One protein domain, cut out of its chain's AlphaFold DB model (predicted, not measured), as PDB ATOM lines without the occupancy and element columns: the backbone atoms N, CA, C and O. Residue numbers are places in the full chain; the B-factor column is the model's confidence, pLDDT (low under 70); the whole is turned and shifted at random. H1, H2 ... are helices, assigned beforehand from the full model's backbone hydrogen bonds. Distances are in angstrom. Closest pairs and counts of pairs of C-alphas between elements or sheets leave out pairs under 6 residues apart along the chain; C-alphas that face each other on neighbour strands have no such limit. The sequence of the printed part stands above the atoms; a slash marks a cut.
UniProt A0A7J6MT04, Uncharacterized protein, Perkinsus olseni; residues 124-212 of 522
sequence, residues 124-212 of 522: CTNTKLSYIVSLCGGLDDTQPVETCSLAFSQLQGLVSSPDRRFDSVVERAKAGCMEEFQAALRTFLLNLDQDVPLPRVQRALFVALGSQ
ATOM      1  N   CYS A 124     106.628 184.885 137.207       79.00
ATOM      2  CA  CYS A 124     107.235 184.710 135.884       79.00
ATOM      3  C   CYS A 124     108.751 184.995 135.910       79.00
ATOM      4  O   CYS A 124     109.229 186.075 135.561       79.00
ATOM      5  N   THR A 125     109.534 184.019 136.366       85.25
ATOM      6  CA  THR A 125     111.000 184.096 136.472       85.25
ATOM      7  C   THR A 125     111.666 184.406 135.129       85.25
ATOM      8  O   THR A 125     112.528 185.279 135.078       85.25
ATOM      9  N   ASN A 126     111.250 183.760 134.035       84.88
ATOM     10  CA  ASN A 126     111.787 184.020 132.697       84.88
ATOM     11  C   ASN A 126     111.556 185.483 132.274       84.88
ATOM     12  O   ASN A 126     112.502 186.201 131.963       84.88
ATOM     13  N   THR A 127     110.323 185.982 132.403       88.31
ATOM     14  CA  THR A 127     109.977 187.383 132.110       88.31
ATOM     15  C   THR A 127     110.783 188.370 132.956       88.31
ATOM     16  O   THR A 127     111.242 189.396 132.453       88.31
ATOM     17  N   LYS A 128     111.021 188.055 134.237       89.06
ATOM     18  CA  LYS A 128     111.902 188.845 135.113       89.06
ATOM     19  C   LYS A 128     113.355 188.849 134.629       89.06
ATOM     20  O   LYS A 128     113.989 189.901 134.668       89.06
ATOM     21  N   LEU A 129     113.885 187.722 134.153       90.75
ATOM     22  CA  LEU A 129     115.232 187.655 133.572       90.75
ATOM     23  C   LEU A 129     115.337 188.505 132.299       90.75
ATOM     24  O   LEU A 129     116.287 189.278 132.165       90.75
ATOM     25  N   SER A 130     114.350 188.436 131.406       91.25
ATOM     26  CA  SER A 130     114.275 189.312 130.231       91.25
ATOM     27  C   SER A 130     114.174 190.782 130.626       91.25
ATOM     28  O   SER A 130     114.840 191.640 130.042       91.25
ATOM     29  N   TYR A 131     113.408 191.096 131.675       93.06
ATOM     30  CA  TYR A 131     113.333 192.455 132.196       93.06
ATOM     31  C   TYR A 131     114.695 192.944 132.703       93.06
ATOM     32  O   TYR A 131     115.118 194.041 132.342       93.06
ATOM     33  N   ILE A 132     115.428 192.123 133.457       90.31
ATOM     34  CA  ILE A 132     116.800 192.430 133.895       90.31
ATOM     35  C   ILE A 132     117.710 192.691 132.693       90.31
ATOM     36  O   ILE A 132     118.415 193.697 132.676       90.31
ATOM     37  N   VAL A 133     117.642 191.855 131.654       88.56
ATOM     38  CA  VAL A 133     118.393 192.069 130.408       88.56
ATOM     39  C   VAL A 133     118.055 193.422 129.774       88.56
ATOM     40  O   VAL A 133     118.965 194.144 129.366       88.56
ATOM     41  N   SER A 134     116.778 193.812 129.738       90.94
ATOM     42  CA  SER A 134     116.364 195.123 129.215       90.94
ATOM     43  C   SER A 134     116.920 196.292 130.040       90.94
ATOM     44  O   SER A 134     117.369 197.294 129.491       90.94
ATOM     45  N   LEU A 135     116.970 196.148 131.369       85.44
ATOM     46  CA  LEU A 135     117.544 197.147 132.272       85.44
ATOM     47  C   LEU A 135     119.061 197.266 132.121       85.44
ATOM     48  O   LEU A 135     119.614 198.339 132.359       85.44
ATOM     49  N   CYS A 136     119.708 196.176 131.721       80.12
ATOM     50  CA  CYS A 136     121.131 196.115 131.433       80.12
ATOM     51  C   CYS A 136     121.482 196.567 130.009       80.12
ATOM     52  O   CYS A 136     122.660 196.570 129.689       80.12
ATOM     53  N   GLY A 137     120.527 196.971 129.164       72.00
ATOM     54  CA  GLY A 137     120.831 197.479 127.817       72.00
ATOM     55  C   GLY A 137     120.760 196.435 126.696       72.00
ATOM     56  O   GLY A 137     121.248 196.686 125.598       72.00
ATOM     57  N   GLY A 138     120.154 195.266 126.930       74.81
ATOM     58  CA  GLY A 138     120.072 194.205 125.918       74.81
ATOM     59  C   GLY A 138     121.430 193.553 125.655       74.81
ATOM     60  O   GLY A 138     122.290 193.594 126.525       74.81
ATOM     61  N   LEU A 139     121.620 192.910 124.492       66.62
ATOM     62  CA  LEU A 139     122.894 192.254 124.131       66.62
ATOM     63  C   LEU A 139     123.942 193.235 123.586       66.62
ATOM     64  O   LEU A 139     125.132 193.042 123.811       66.62
ATOM     65  N   ASP A 140     123.505 194.244 122.836       62.16
ATOM     66  CA  ASP A 140     124.414 195.100 122.067       62.16
ATOM     67  C   ASP A 140     125.114 196.144 122.951       62.16
ATOM     68  O   ASP A 140     126.257 196.494 122.679       62.16
ATOM     69  N   ASP A 141     124.469 196.557 124.048       61.97
ATOM     70  CA  ASP A 141     124.977 197.536 125.019       61.97
ATOM     71  C   ASP A 141     124.942 196.996 126.464       61.97
ATOM     72  O   ASP A 141     124.724 197.754 127.418       61.97
ATOM     73  N   THR A 142     125.136 195.680 126.647       70.56
ATOM     74  CA  THR A 142     124.978 195.037 127.961       70.56
ATOM     75  C   THR A 142     125.916 195.623 129.016       70.56
ATOM     76  O   THR A 142     127.141 195.582 128.890       70.56
ATOM     77  N   GLN A 143     125.340 196.075 130.122       70.75
ATOM     78  CA  GLN A 143     126.040 196.477 131.333       70.75
ATOM     79  C   GLN A 143     125.929 195.389 132.407       70.75
ATOM     80  O   GLN A 143     124.922 194.673 132.449       70.75
ATOM     81  N   PRO A 144     126.930 195.258 133.298       76.50
ATOM     82  CA  PRO A 144     126.833 194.351 134.434       76.50
ATOM     83  C   PRO A 144     125.592 194.651 135.277       76.50
ATOM     84  O   PRO A 144     125.211 195.811 135.444       76.50
ATOM     85  N   VAL A 145     124.966 193.621 135.844       76.38
ATOM     86  CA  VAL A 145     123.776 193.821 136.689       76.38
ATOM     87  C   VAL A 145     124.090 194.740 137.872       76.38
ATOM     88  O   VAL A 145     123.263 195.564 138.253       76.38
ATOM     89  N   GLU A 146     125.305 194.662 138.417       74.31
ATOM     90  CA  GLU A 146     125.738 195.450 139.571       74.31
ATOM     91  C   GLU A 146     125.819 196.957 139.288       74.31
ATOM     92  O   GLU A 146     125.792 197.749 140.227       74.31
ATOM     93  N   THR A 147     125.904 197.382 138.020       71.00
ATOM     94  CA  THR A 147     125.937 198.812 137.667       71.00
ATOM     95  C   THR A 147     124.546 199.424 137.524       71.00
ATOM     96  O   THR A 147     124.426 200.639 137.391       71.00
ATOM     97  N   CYS A 148     123.484 198.614 137.555       75.81
ATOM     98  CA  CYS A 148     122.101 199.072 137.479       75.81
ATOM     99  C   CYS A 148     121.359 198.670 138.756       75.81
ATOM    100  O   CYS A 148     120.936 197.526 138.915       75.81
ATOM    101  N   SER A 149     121.159 199.628 139.667       78.12
ATOM    102  CA  SER A 149     120.517 199.396 140.971       78.12
ATOM    103  C   SER A 149     119.147 198.720 140.856       78.12
ATOM    104  O   SER A 149     118.819 197.835 141.647       78.12
ATOM    105  N   LEU A 150     118.365 199.081 139.835       83.00
ATOM    106  CA  LEU A 150     117.073 198.456 139.565       83.00
ATOM    107  C   LEU A 150     117.226 197.008 139.082       83.00
ATOM    108  O   LEU A 150     116.515 196.139 139.577       83.00
ATOM    109  N   ALA A 151     118.152 196.732 138.158       82.12
ATOM    110  CA  ALA A 151     118.411 195.372 137.679       82.12
ATOM    111  C   ALA A 151     118.895 194.472 138.821       82.12
ATOM    112  O   ALA A 151     118.410 193.354 138.978       82.12
ATOM    113  N   PHE A 152     119.785 194.991 139.666       82.56
ATOM    114  CA  PHE A 152     120.277 194.306 140.853       82.56
ATOM    115  C   PHE A 152     119.159 194.001 141.856       82.56
ATOM    116  O   PHE A 152     119.054 192.876 142.338       82.56
ATOM    117  N   SER A 153     118.269 194.962 142.117       81.12
ATOM    118  CA  SER A 153     117.100 194.747 142.977       81.12
ATOM    119  C   SER A 153     116.148 193.684 142.414       81.12
ATOM    120  O   SER A 153     115.692 192.820 143.161       81.12
ATOM    121  N   GLN A 154     115.888 193.688 141.101       85.56
ATOM    122  CA  GLN A 154     115.083 192.647 140.450       85.56
ATOM    123  C   GLN A 154     115.760 191.270 140.523       85.56
ATOM    124  O   GLN A 154     115.085 190.272 140.766       85.56
ATOM    125  N   LEU A 155     117.089 191.216 140.377       82.31
ATOM    126  CA  LEU A 155     117.869 189.988 140.514       82.31
ATOM    127  C   LEU A 155     117.803 189.423 141.940       82.31
ATOM    128  O   LEU A 155     117.639 188.223 142.116       82.31
ATOM    129  N   GLN A 156     117.868 190.277 142.962       78.50
ATOM    130  CA  GLN A 156     117.664 189.854 144.350       78.50
ATOM    131  C   GLN A 156     116.225 189.377 144.593       78.50
ATOM    132  O   GLN A 156     116.012 188.387 145.287       78.50
ATOM    133  N   GLY A 157     115.240 190.036 143.977       71.75
ATOM    134  CA  GLY A 157     113.824 189.664 144.050       71.75
ATOM    135  C   GLY A 157     113.440 188.398 143.271       71.75
ATOM    136  O   GLY A 157     112.344 187.876 143.470       71.75
ATOM    137  N   LEU A 158     114.313 187.881 142.397       72.69
ATOM    138  CA  LEU A 158     114.182 186.531 141.824       72.69
ATOM    139  C   LEU A 158     114.434 185.441 142.873       72.69
ATOM    140  O   LEU A 158     113.988 184.309 142.708       72.69
ATOM    141  N   VAL A 159     115.127 185.792 143.957       57.50
ATOM    142  CA  VAL A 159     115.599 184.885 145.000       57.50
ATOM    143  C   VAL A 159     114.890 185.245 146.312       57.50
ATOM    144  O   VAL A 159     115.505 185.657 147.289       57.50
ATOM    145  N   SER A 160     113.560 185.102 146.346       52.66
ATOM    146  CA  SER A 160     112.744 185.355 147.553       52.66
ATOM    147  C   SER A 160     113.100 184.428 148.734       52.66
ATOM    148  O   SER A 160     112.748 184.698 149.879       52.66
ATOM    149  N   SER A 161     113.829 183.346 148.458       44.66
ATOM    150  CA  SER A 161     114.526 182.477 149.413       44.66
ATOM    151  C   SER A 161     115.864 182.073 148.790       44.66
ATOM    152  O   SER A 161     115.869 181.919 147.569       44.66
ATOM    153  N   PRO A 162     116.957 181.863 149.554       49.72
ATOM    154  CA  PRO A 162     118.273 181.504 149.018       49.72
ATOM    155  C   PRO A 162     118.216 180.174 148.258       49.72
ATOM    156  O   PRO A 162     118.433 179.092 148.809       49.72
ATOM    157  N   ASP A 163     117.890 180.261 146.976       58.62
ATOM    158  CA  ASP A 163     117.848 179.134 146.072       58.62
ATOM    159  C   ASP A 163     119.245 178.976 145.482       58.62
ATOM    160  O   ASP A 163     119.602 179.595 144.478       58.62
ATOM    161  N   ARG A 164     120.044 178.118 146.131       63.09
ATOM    162  CA  ARG A 164     121.429 177.785 145.746       63.09
ATOM    163  C   ARG A 164     121.572 177.399 144.265       63.09
ATOM    164  O   ARG A 164     122.683 177.351 143.738       63.09
ATOM    165  N   ARG A 165     120.464 177.079 143.589       69.50
ATOM    166  CA  ARG A 165     120.416 176.736 142.167       69.50
ATOM    167  C   ARG A 165     120.624 177.952 141.266       69.50
ATOM    168  O   ARG A 165     121.352 177.826 140.286       69.50
ATOM    169  N   PHE A 166     120.057 179.118 141.595       82.25
ATOM    170  CA  PHE A 166     120.305 180.328 140.804       82.25
ATOM    171  C   PHE A 166     121.715 180.876 141.038       82.25
ATOM    172  O   PHE A 166     122.367 181.304 140.088       82.25
ATOM    173  N   ASP A 167     122.245 180.743 142.259       81.94
ATOM    174  CA  ASP A 167     123.653 181.052 142.544       81.94
ATOM    175  C   ASP A 167     124.587 180.266 141.612       81.94
ATOM    176  O   ASP A 167     125.544 180.817 141.077       81.94
ATOM    177  N   SER A 168     124.268 178.999 141.322       84.06
ATOM    178  CA  SER A 168     125.028 178.206 140.351       84.06
ATOM    179  C   SER A 168     125.020 178.822 138.946       84.06
ATOM    180  O   SER A 168     126.063 178.838 138.296       84.06
ATOM    181  N   VAL A 169     123.889 179.369 138.484       86.12
ATOM    182  CA  VAL A 169     123.795 180.070 137.189       86.12
ATOM    183  C   VAL A 169     124.733 181.276 137.164       86.12
ATOM    184  O   VAL A 169     125.505 181.443 136.217       86.12
ATOM    185  N   VAL A 170     124.711 182.085 138.225       84.12
ATOM    186  CA  VAL A 170     125.560 183.274 138.367       84.12
ATOM    187  C   VAL A 170     127.043 182.895 138.406       84.12
ATOM    188  O   VAL A 170     127.851 183.484 137.689       84.12
ATOM    189  N   GLU A 171     127.417 181.877 139.180       82.88
ATOM    190  CA  GLU A 171     128.809 181.431 139.284       82.88
ATOM    191  C   GLU A 171     129.344 180.881 137.953       82.88
ATOM    192  O   GLU A 171     130.473 181.191 137.567       82.88
ATOM    193  N   ARG A 172     128.530 180.144 137.181       82.00
ATOM    194  CA  ARG A 172     128.918 179.704 135.825       82.00
ATOM    195  C   ARG A 172     129.060 180.872 134.849       82.00
ATOM    196  O   ARG A 172     129.972 180.856 134.020       82.00
ATOM    197  N   ALA A 173     128.218 181.903 134.965       78.88
ATOM    198  CA  ALA A 173     128.376 183.123 134.175       78.88
ATOM    199  C   ALA A 173     129.718 183.813 134.479       78.88
ATOM    200  O   ALA A 173     130.476 184.126 133.560       78.88
ATOM    201  N   LYS A 174     130.061 183.982 135.765       76.44
ATOM    202  CA  LYS A 174     131.332 184.588 136.214       76.44
ATOM    203  C   LYS A 174     132.567 183.766 135.842       76.44
ATOM    204  O   LYS A 174     133.628 184.335 135.582       76.44
ATOM    205  N   ALA A 175     132.433 182.441 135.783       75.19
ATOM    206  CA  ALA A 175     133.478 181.544 135.291       75.19
ATOM    207  C   ALA A 175     133.753 181.720 133.783       75.19
ATOM    208  O   ALA A 175     134.773 181.254 133.281       75.19
ATOM    209  N   GLY A 176     132.872 182.412 133.053       65.88
ATOM    210  CA  GLY A 176     133.076 182.749 131.649       65.88
ATOM    211  C   GLY A 176     132.791 181.605 130.672       65.88
ATOM    212  O   GLY A 176     133.157 181.728 129.504       65.88
ATOM    213  N   CYS A 177     132.114 180.537 131.108       75.12
ATOM    214  CA  CYS A 177     131.743 179.408 130.255       75.12
ATOM    215  C   CYS A 177     130.258 179.468 129.857       75.12
ATOM    216  O   CYS A 177     129.372 179.212 130.672       75.12
ATOM    217  N   MET A 178     129.982 179.790 128.587       75.56
ATOM    218  CA  MET A 178     128.610 179.948 128.078       75.56
ATOM    219  C   MET A 178     127.817 178.635 128.107       75.56
ATOM    220  O   MET A 178     126.644 178.639 128.462       75.56
ATOM    221  N   GLU A 179     128.433 177.510 127.745       78.56
ATOM    222  CA  GLU A 179     127.739 176.217 127.674       78.56
ATOM    223  C   GLU A 179     127.291 175.740 129.061       78.56
ATOM    224  O   GLU A 179     126.144 175.333 129.246       78.56
ATOM    225  N   GLU A 180     128.170 175.866 130.057       79.62
ATOM    226  CA  GLU A 180     127.853 175.529 131.444       79.62
ATOM    227  C   GLU A 180     126.815 176.481 132.040       79.62
ATOM    228  O   GLU A 180     125.923 176.039 132.764       79.62
ATOM    229  N   PHE A 181     126.892 177.772 131.704       83.69
ATOM    230  CA  PHE A 181     125.863 178.744 132.056       83.69
ATOM    231  C   PHE A 181     124.503 178.360 131.466       83.69
ATOM    232  O   PHE A 181     123.512 178.330 132.190       83.69
ATOM    233  N   GLN A 182     124.440 178.018 130.176       83.62
ATOM    234  CA  GLN A 182     123.192 177.616 129.524       83.62
ATOM    235  C   GLN A 182     122.622 176.338 130.131       83.62
ATOM    236  O   GLN A 182     121.414 176.246 130.331       83.62
ATOM    237  N   ALA A 183     123.470 175.355 130.435       81.38
ATOM    238  CA  ALA A 183     123.042 174.135 131.109       81.38
ATOM    239  C   ALA A 183     122.461 174.443 132.497       81.38
ATOM    240  O   ALA A 183     121.347 174.016 132.795       81.38
ATOM    241  N   ALA A 184     123.161 175.244 133.306       85.00
ATOM    242  CA  ALA A 184     122.694 175.649 134.629       85.00
ATOM    243  C   ALA A 184     121.379 176.442 134.558       85.00
ATOM    244  O   ALA A 184     120.453 176.162 135.318       85.00
ATOM    245  N   LEU A 185     121.268 177.387 133.618       86.19
ATOM    246  CA  LEU A 185     120.068 178.197 133.406       86.19
ATOM    247  C   LEU A 185     118.869 177.329 133.003       86.19
ATOM    248  O   LEU A 185     117.784 177.498 133.553       86.19
ATOM    249  N   ARG A 186     119.063 176.367 132.092       84.81
ATOM    250  CA  ARG A 186     118.020 175.403 131.708       84.81
ATOM    251  C   ARG A 186     117.562 174.573 132.897       84.81
ATOM    252  O   ARG A 186     116.366 174.445 133.110       84.81
ATOM    253  N   THR A 187     118.491 174.031 133.683       85.69
ATOM    254  CA  THR A 187     118.144 173.253 134.880       85.69
ATOM    255  C   THR A 187     117.398 174.102 135.905       85.69
ATOM    256  O   THR A 187     116.440 173.628 136.510       85.69
ATOM    257  N   PHE A 188     117.809 175.355 136.103       86.75
ATOM    258  CA  PHE A 188     117.127 176.281 136.999       86.75
ATOM    259  C   PHE A 188     115.681 176.543 136.558       86.75
ATOM    260  O   PHE A 188     114.773 176.378 137.368       86.75
ATOM    261  N   LEU A 189     115.460 176.875 135.284       84.19
ATOM    262  CA  LEU A 189     114.128 177.196 134.761       84.19
ATOM    263  C   LEU A 189     113.219 175.970 134.631       84.19
ATOM    264  O   LEU A 189     112.043 176.060 134.969       84.19
ATOM    265  N   LEU A 190     113.764 174.806 134.263       83.62
ATOM    266  CA  LEU A 190     113.014 173.548 134.220       83.62
ATOM    267  C   LEU A 190     112.432 173.185 135.592       83.62
ATOM    268  O   LEU A 190     111.303 172.722 135.688       83.62
ATOM    269  N   ASN A 191     113.178 173.435 136.672       83.19
ATOM    270  CA  ASN A 191     112.688 173.202 138.035       83.19
ATOM    271  C   ASN A 191     111.550 174.147 138.449       83.19
ATOM    272  O   ASN A 191     110.902 173.901 139.464       83.19
ATOM    273  N   LEU A 192     111.365 175.243 137.714       80.12
ATOM    274  CA  LEU A 192     110.305 176.222 137.921       80.12
ATOM    275  C   LEU A 192     109.162 176.051 136.909       80.12
ATOM    276  O   LEU A 192     108.266 176.891 136.897       80.12
ATOM    277  N   ASP A 193     109.212 175.000 136.081       80.56
ATOM    278  CA  ASP A 193     108.287 174.755 134.968       80.56
ATOM    279  C   ASP A 193     108.171 175.970 134.032       80.56
ATOM    280  O   ASP A 193     107.087 176.401 133.647       80.56
ATOM    281  N   GLN A 194     109.318 176.593 133.735       78.44
ATOM    282  CA  GLN A 194     109.389 177.769 132.873       78.44
ATOM    283  C   GLN A 194     110.232 177.516 131.635       78.44
ATOM    284  O   GLN A 194     111.263 176.837 131.674       78.44
ATOM    285  N   ASP A 195     109.815 178.159 130.552       74.88
ATOM    286  CA  ASP A 195     110.547 178.148 129.301       74.88
ATOM    287  C   ASP A 195     111.914 178.811 129.429       74.88
ATOM    288  O   ASP A 195     112.154 179.733 130.217       74.88
ATOM    289  N   VAL A 196     112.826 178.333 128.592       73.44
ATOM    290  CA  VAL A 196     114.168 178.888 128.483       73.44
ATOM    291  C   VAL A 196     114.095 180.167 127.638       73.44
ATOM    292  O   VAL A 196     113.536 180.117 126.541       73.44
ATOM    293  N   PRO A 197     114.704 181.289 128.072       76.81
ATOM    294  CA  PRO A 197     114.709 182.519 127.293       76.81
ATOM    295  C   PRO A 197     115.324 182.315 125.910       76.81
ATOM    296  O   PRO A 197     116.134 181.408 125.697       76.81
ATOM    297  N   LEU A 198     115.020 183.210 124.971       73.12
ATOM    298  CA  LEU A 198     115.612 183.164 123.634       73.12
ATOM    299  C   LEU A 198     117.155 183.197 123.690       73.12
ATOM    300  O   LEU A 198     117.730 183.857 124.562       73.12
ATOM    301  N   PRO A 199     117.870 182.564 122.738       71.62
ATOM    302  CA  PRO A 199     119.335 182.506 122.758       71.62
ATOM    303  C   PRO A 199     120.031 183.871 122.864       71.62
ATOM    304  O   PRO A 199     121.070 183.979 123.517       71.62
ATOM    305  N   ARG A 200     119.469 184.928 122.254       71.00
ATOM    306  CA  ARG A 200     120.007 186.298 122.359       71.00
ATOM    307  C   ARG A 200     119.870 186.851 123.782       71.00
ATOM    308  O   ARG A 200     120.829 187.419 124.298       71.00
ATOM    309  N   VAL A 201     118.733 186.607 124.435       75.81
ATOM    310  CA  VAL A 201     118.475 186.987 125.833       75.81
ATOM    311  C   VAL A 201     119.393 186.210 126.776       75.81
ATOM    312  O   VAL A 201     120.006 186.809 127.651       75.81
ATOM    313  N   GLN A 202     119.598 184.907 126.549       77.88
ATOM    314  CA  GLN A 202     120.560 184.111 127.326       77.88
ATOM    315  C   GLN A 202     121.985 184.668 127.227       77.88
ATOM    316  O   GLN A 202     122.692 184.726 128.229       77.88
ATOM    317  N   ARG A 203     122.429 185.080 126.029       69.94
ATOM    318  CA  ARG A 203     123.754 185.700 125.841       69.94
ATOM    319  C   ARG A 203     123.861 187.030 126.575       69.94
ATOM    320  O   ARG A 203     124.864 187.258 127.241       69.94
ATOM    321  N   ALA A 204     122.837 187.875 126.485       75.06
ATOM    322  CA  ALA A 204     122.822 189.152 127.189       75.06
ATOM    323  C   ALA A 204     122.844 188.934 128.706       75.06
ATOM    324  O   ALA A 204     123.623 189.561 129.412       75.06
ATOM    325  N   LEU A 205     122.071 187.966 129.202       81.00
ATOM    326  CA  LEU A 205     122.061 187.581 130.607       81.00
ATOM    327  C   LEU A 205     123.425 187.041 131.063       81.00
ATOM    328  O   LEU A 205     123.910 187.424 132.121       81.00
ATOM    329  N   PHE A 206     124.083 186.206 130.254       81.06
ATOM    330  CA  PHE A 206     125.442 185.731 130.527       81.06
ATOM    331  C   PHE A 206     126.440 186.886 130.645       81.06
ATOM    332  O   PHE A 206     127.268 186.885 131.551       81.06
ATOM    333  N   VAL A 207     126.364 187.878 129.753       74.12
ATOM    334  CA  VAL A 207     127.235 189.063 129.804       74.12
ATOM    335  C   VAL A 207     126.913 189.928 131.025       74.12
ATOM    336  O   VAL A 207     127.833 190.342 131.726       74.12
ATOM    337  N   ALA A 208     125.629 190.147 131.319       75.56
ATOM    338  CA  ALA A 208     125.175 190.956 132.445       75.56
ATOM    339  C   ALA A 208     125.559 190.341 133.805       75.56
ATOM    340  O   ALA A 208     125.948 191.066 134.716       75.56
ATOM    341  N   LEU A 209     125.470 189.012 133.942       79.00
ATOM    342  CA  LEU A 209     125.808 188.280 135.173       79.00
ATOM    343  C   LEU A 209     127.295 187.927 135.282       79.00
ATOM    344  O   LEU A 209     127.821 187.754 136.379       79.00
ATOM    345  N   GLY A 210     127.978 187.774 134.148       67.75
ATOM    346  CA  GLY A 210     129.340 187.253 134.053       67.75
ATOM    347  C   GLY A 210     130.437 188.244 134.420       67.75
ATOM    348  O   GLY A 210     131.524 188.166 133.851       67.75
ATOM    349  N   SER A 211     130.162 189.176 135.338       56.16
ATOM    350  CA  SER A 211     131.068 190.229 135.796       56.16
ATOM    351  C   SER A 211     132.523 189.752 135.929       56.16
ATOM    352  O   SER A 211     132.907 189.057 136.868       56.16
ATOM    353  N   GLN A 212     133.350 190.173 134.968       49.84
ATOM    354  CA  GLN A 212     134.771 190.449 135.158       49.84
ATOM    355  C   GLN A 212     135.072 191.766 134.445       49.84
ATOM    356  O   GLN A 212     135.596 191.792 133.330       49.84
TER     357      GLN A 212
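This is residues 124 to 212 of the 522 residues of an uncharacterized protein of Perkinsus olseni (UniProt A0A7J6MT04). Two helical hairpins, H1 with H2 and H3 with H4, are joined by H5, which packs on H1, H3 and H4 and crosses all three at large angles. H2 packs side by side on H1, touches no other helix and is apart from H5. The printed part has 89 residues with five named helices, H1 to H5 in chain order, and no named strand; its class is all helix. It is compact and rounded, with a radius of gyration of the C-alphas of 11.5 A and spans of 30 by 26 by 21 A.

H4, residues 178 to 190, is the longest helix. It forms a helical hairpin with H3, residues 164 to 174, at a shallow tilt of 21 degrees, opposite ways; their closest C-alphas, of Arg 172 and Phe 181, are 4.9 A apart. H5, residues 199 to 209, is the hub. It touches H4, with residues 178 to 182 of H4 alone, about perpendicular at 77 degrees; the closest C-alphas, of Met 178 and Phe 206, are 7.0 A apart. H5 also touches H3, about perpendicular at 88 degrees, closest at the C-alphas of Ala 173 and Phe 206, 5.4 A. H1, residues 125 to 135, touches H5 at a steep tilt of 69 degrees, only just short of about perpendicular; the C-alphas of Val 133 and Leu 205 are closest, 5.8 A. H1 and H2, residues 149 to 157, form a helical hairpin at a shallow tilt of 10 degrees, closest at the C-alphas of Ile 132 and Ala 151, 5.1 A. H2 and H3 are apart. In H1 to H5 every O i to N i+4 pair is within hydrogen-bond range.

From first to last C-alpha, H4 measures 17.9 A, H3 15.3 A, H1 15.2 A, H5 15.1 A and H2 12.2 A. H1 begins at C-alpha 125 (111.000, 184.096, 136.472), and H5 ends at C-alpha 209 (125.808, 188.280, 135.173).

The C-alphas farthest apart, of Asp 140 and Ser 161, are 31.7 A apart. The printed part has no cut; the link from H1 to H2 is long. Low confidence, under 70, falls at residues 139 to 141, 159 to 165, 176, 203 and 210 to 212.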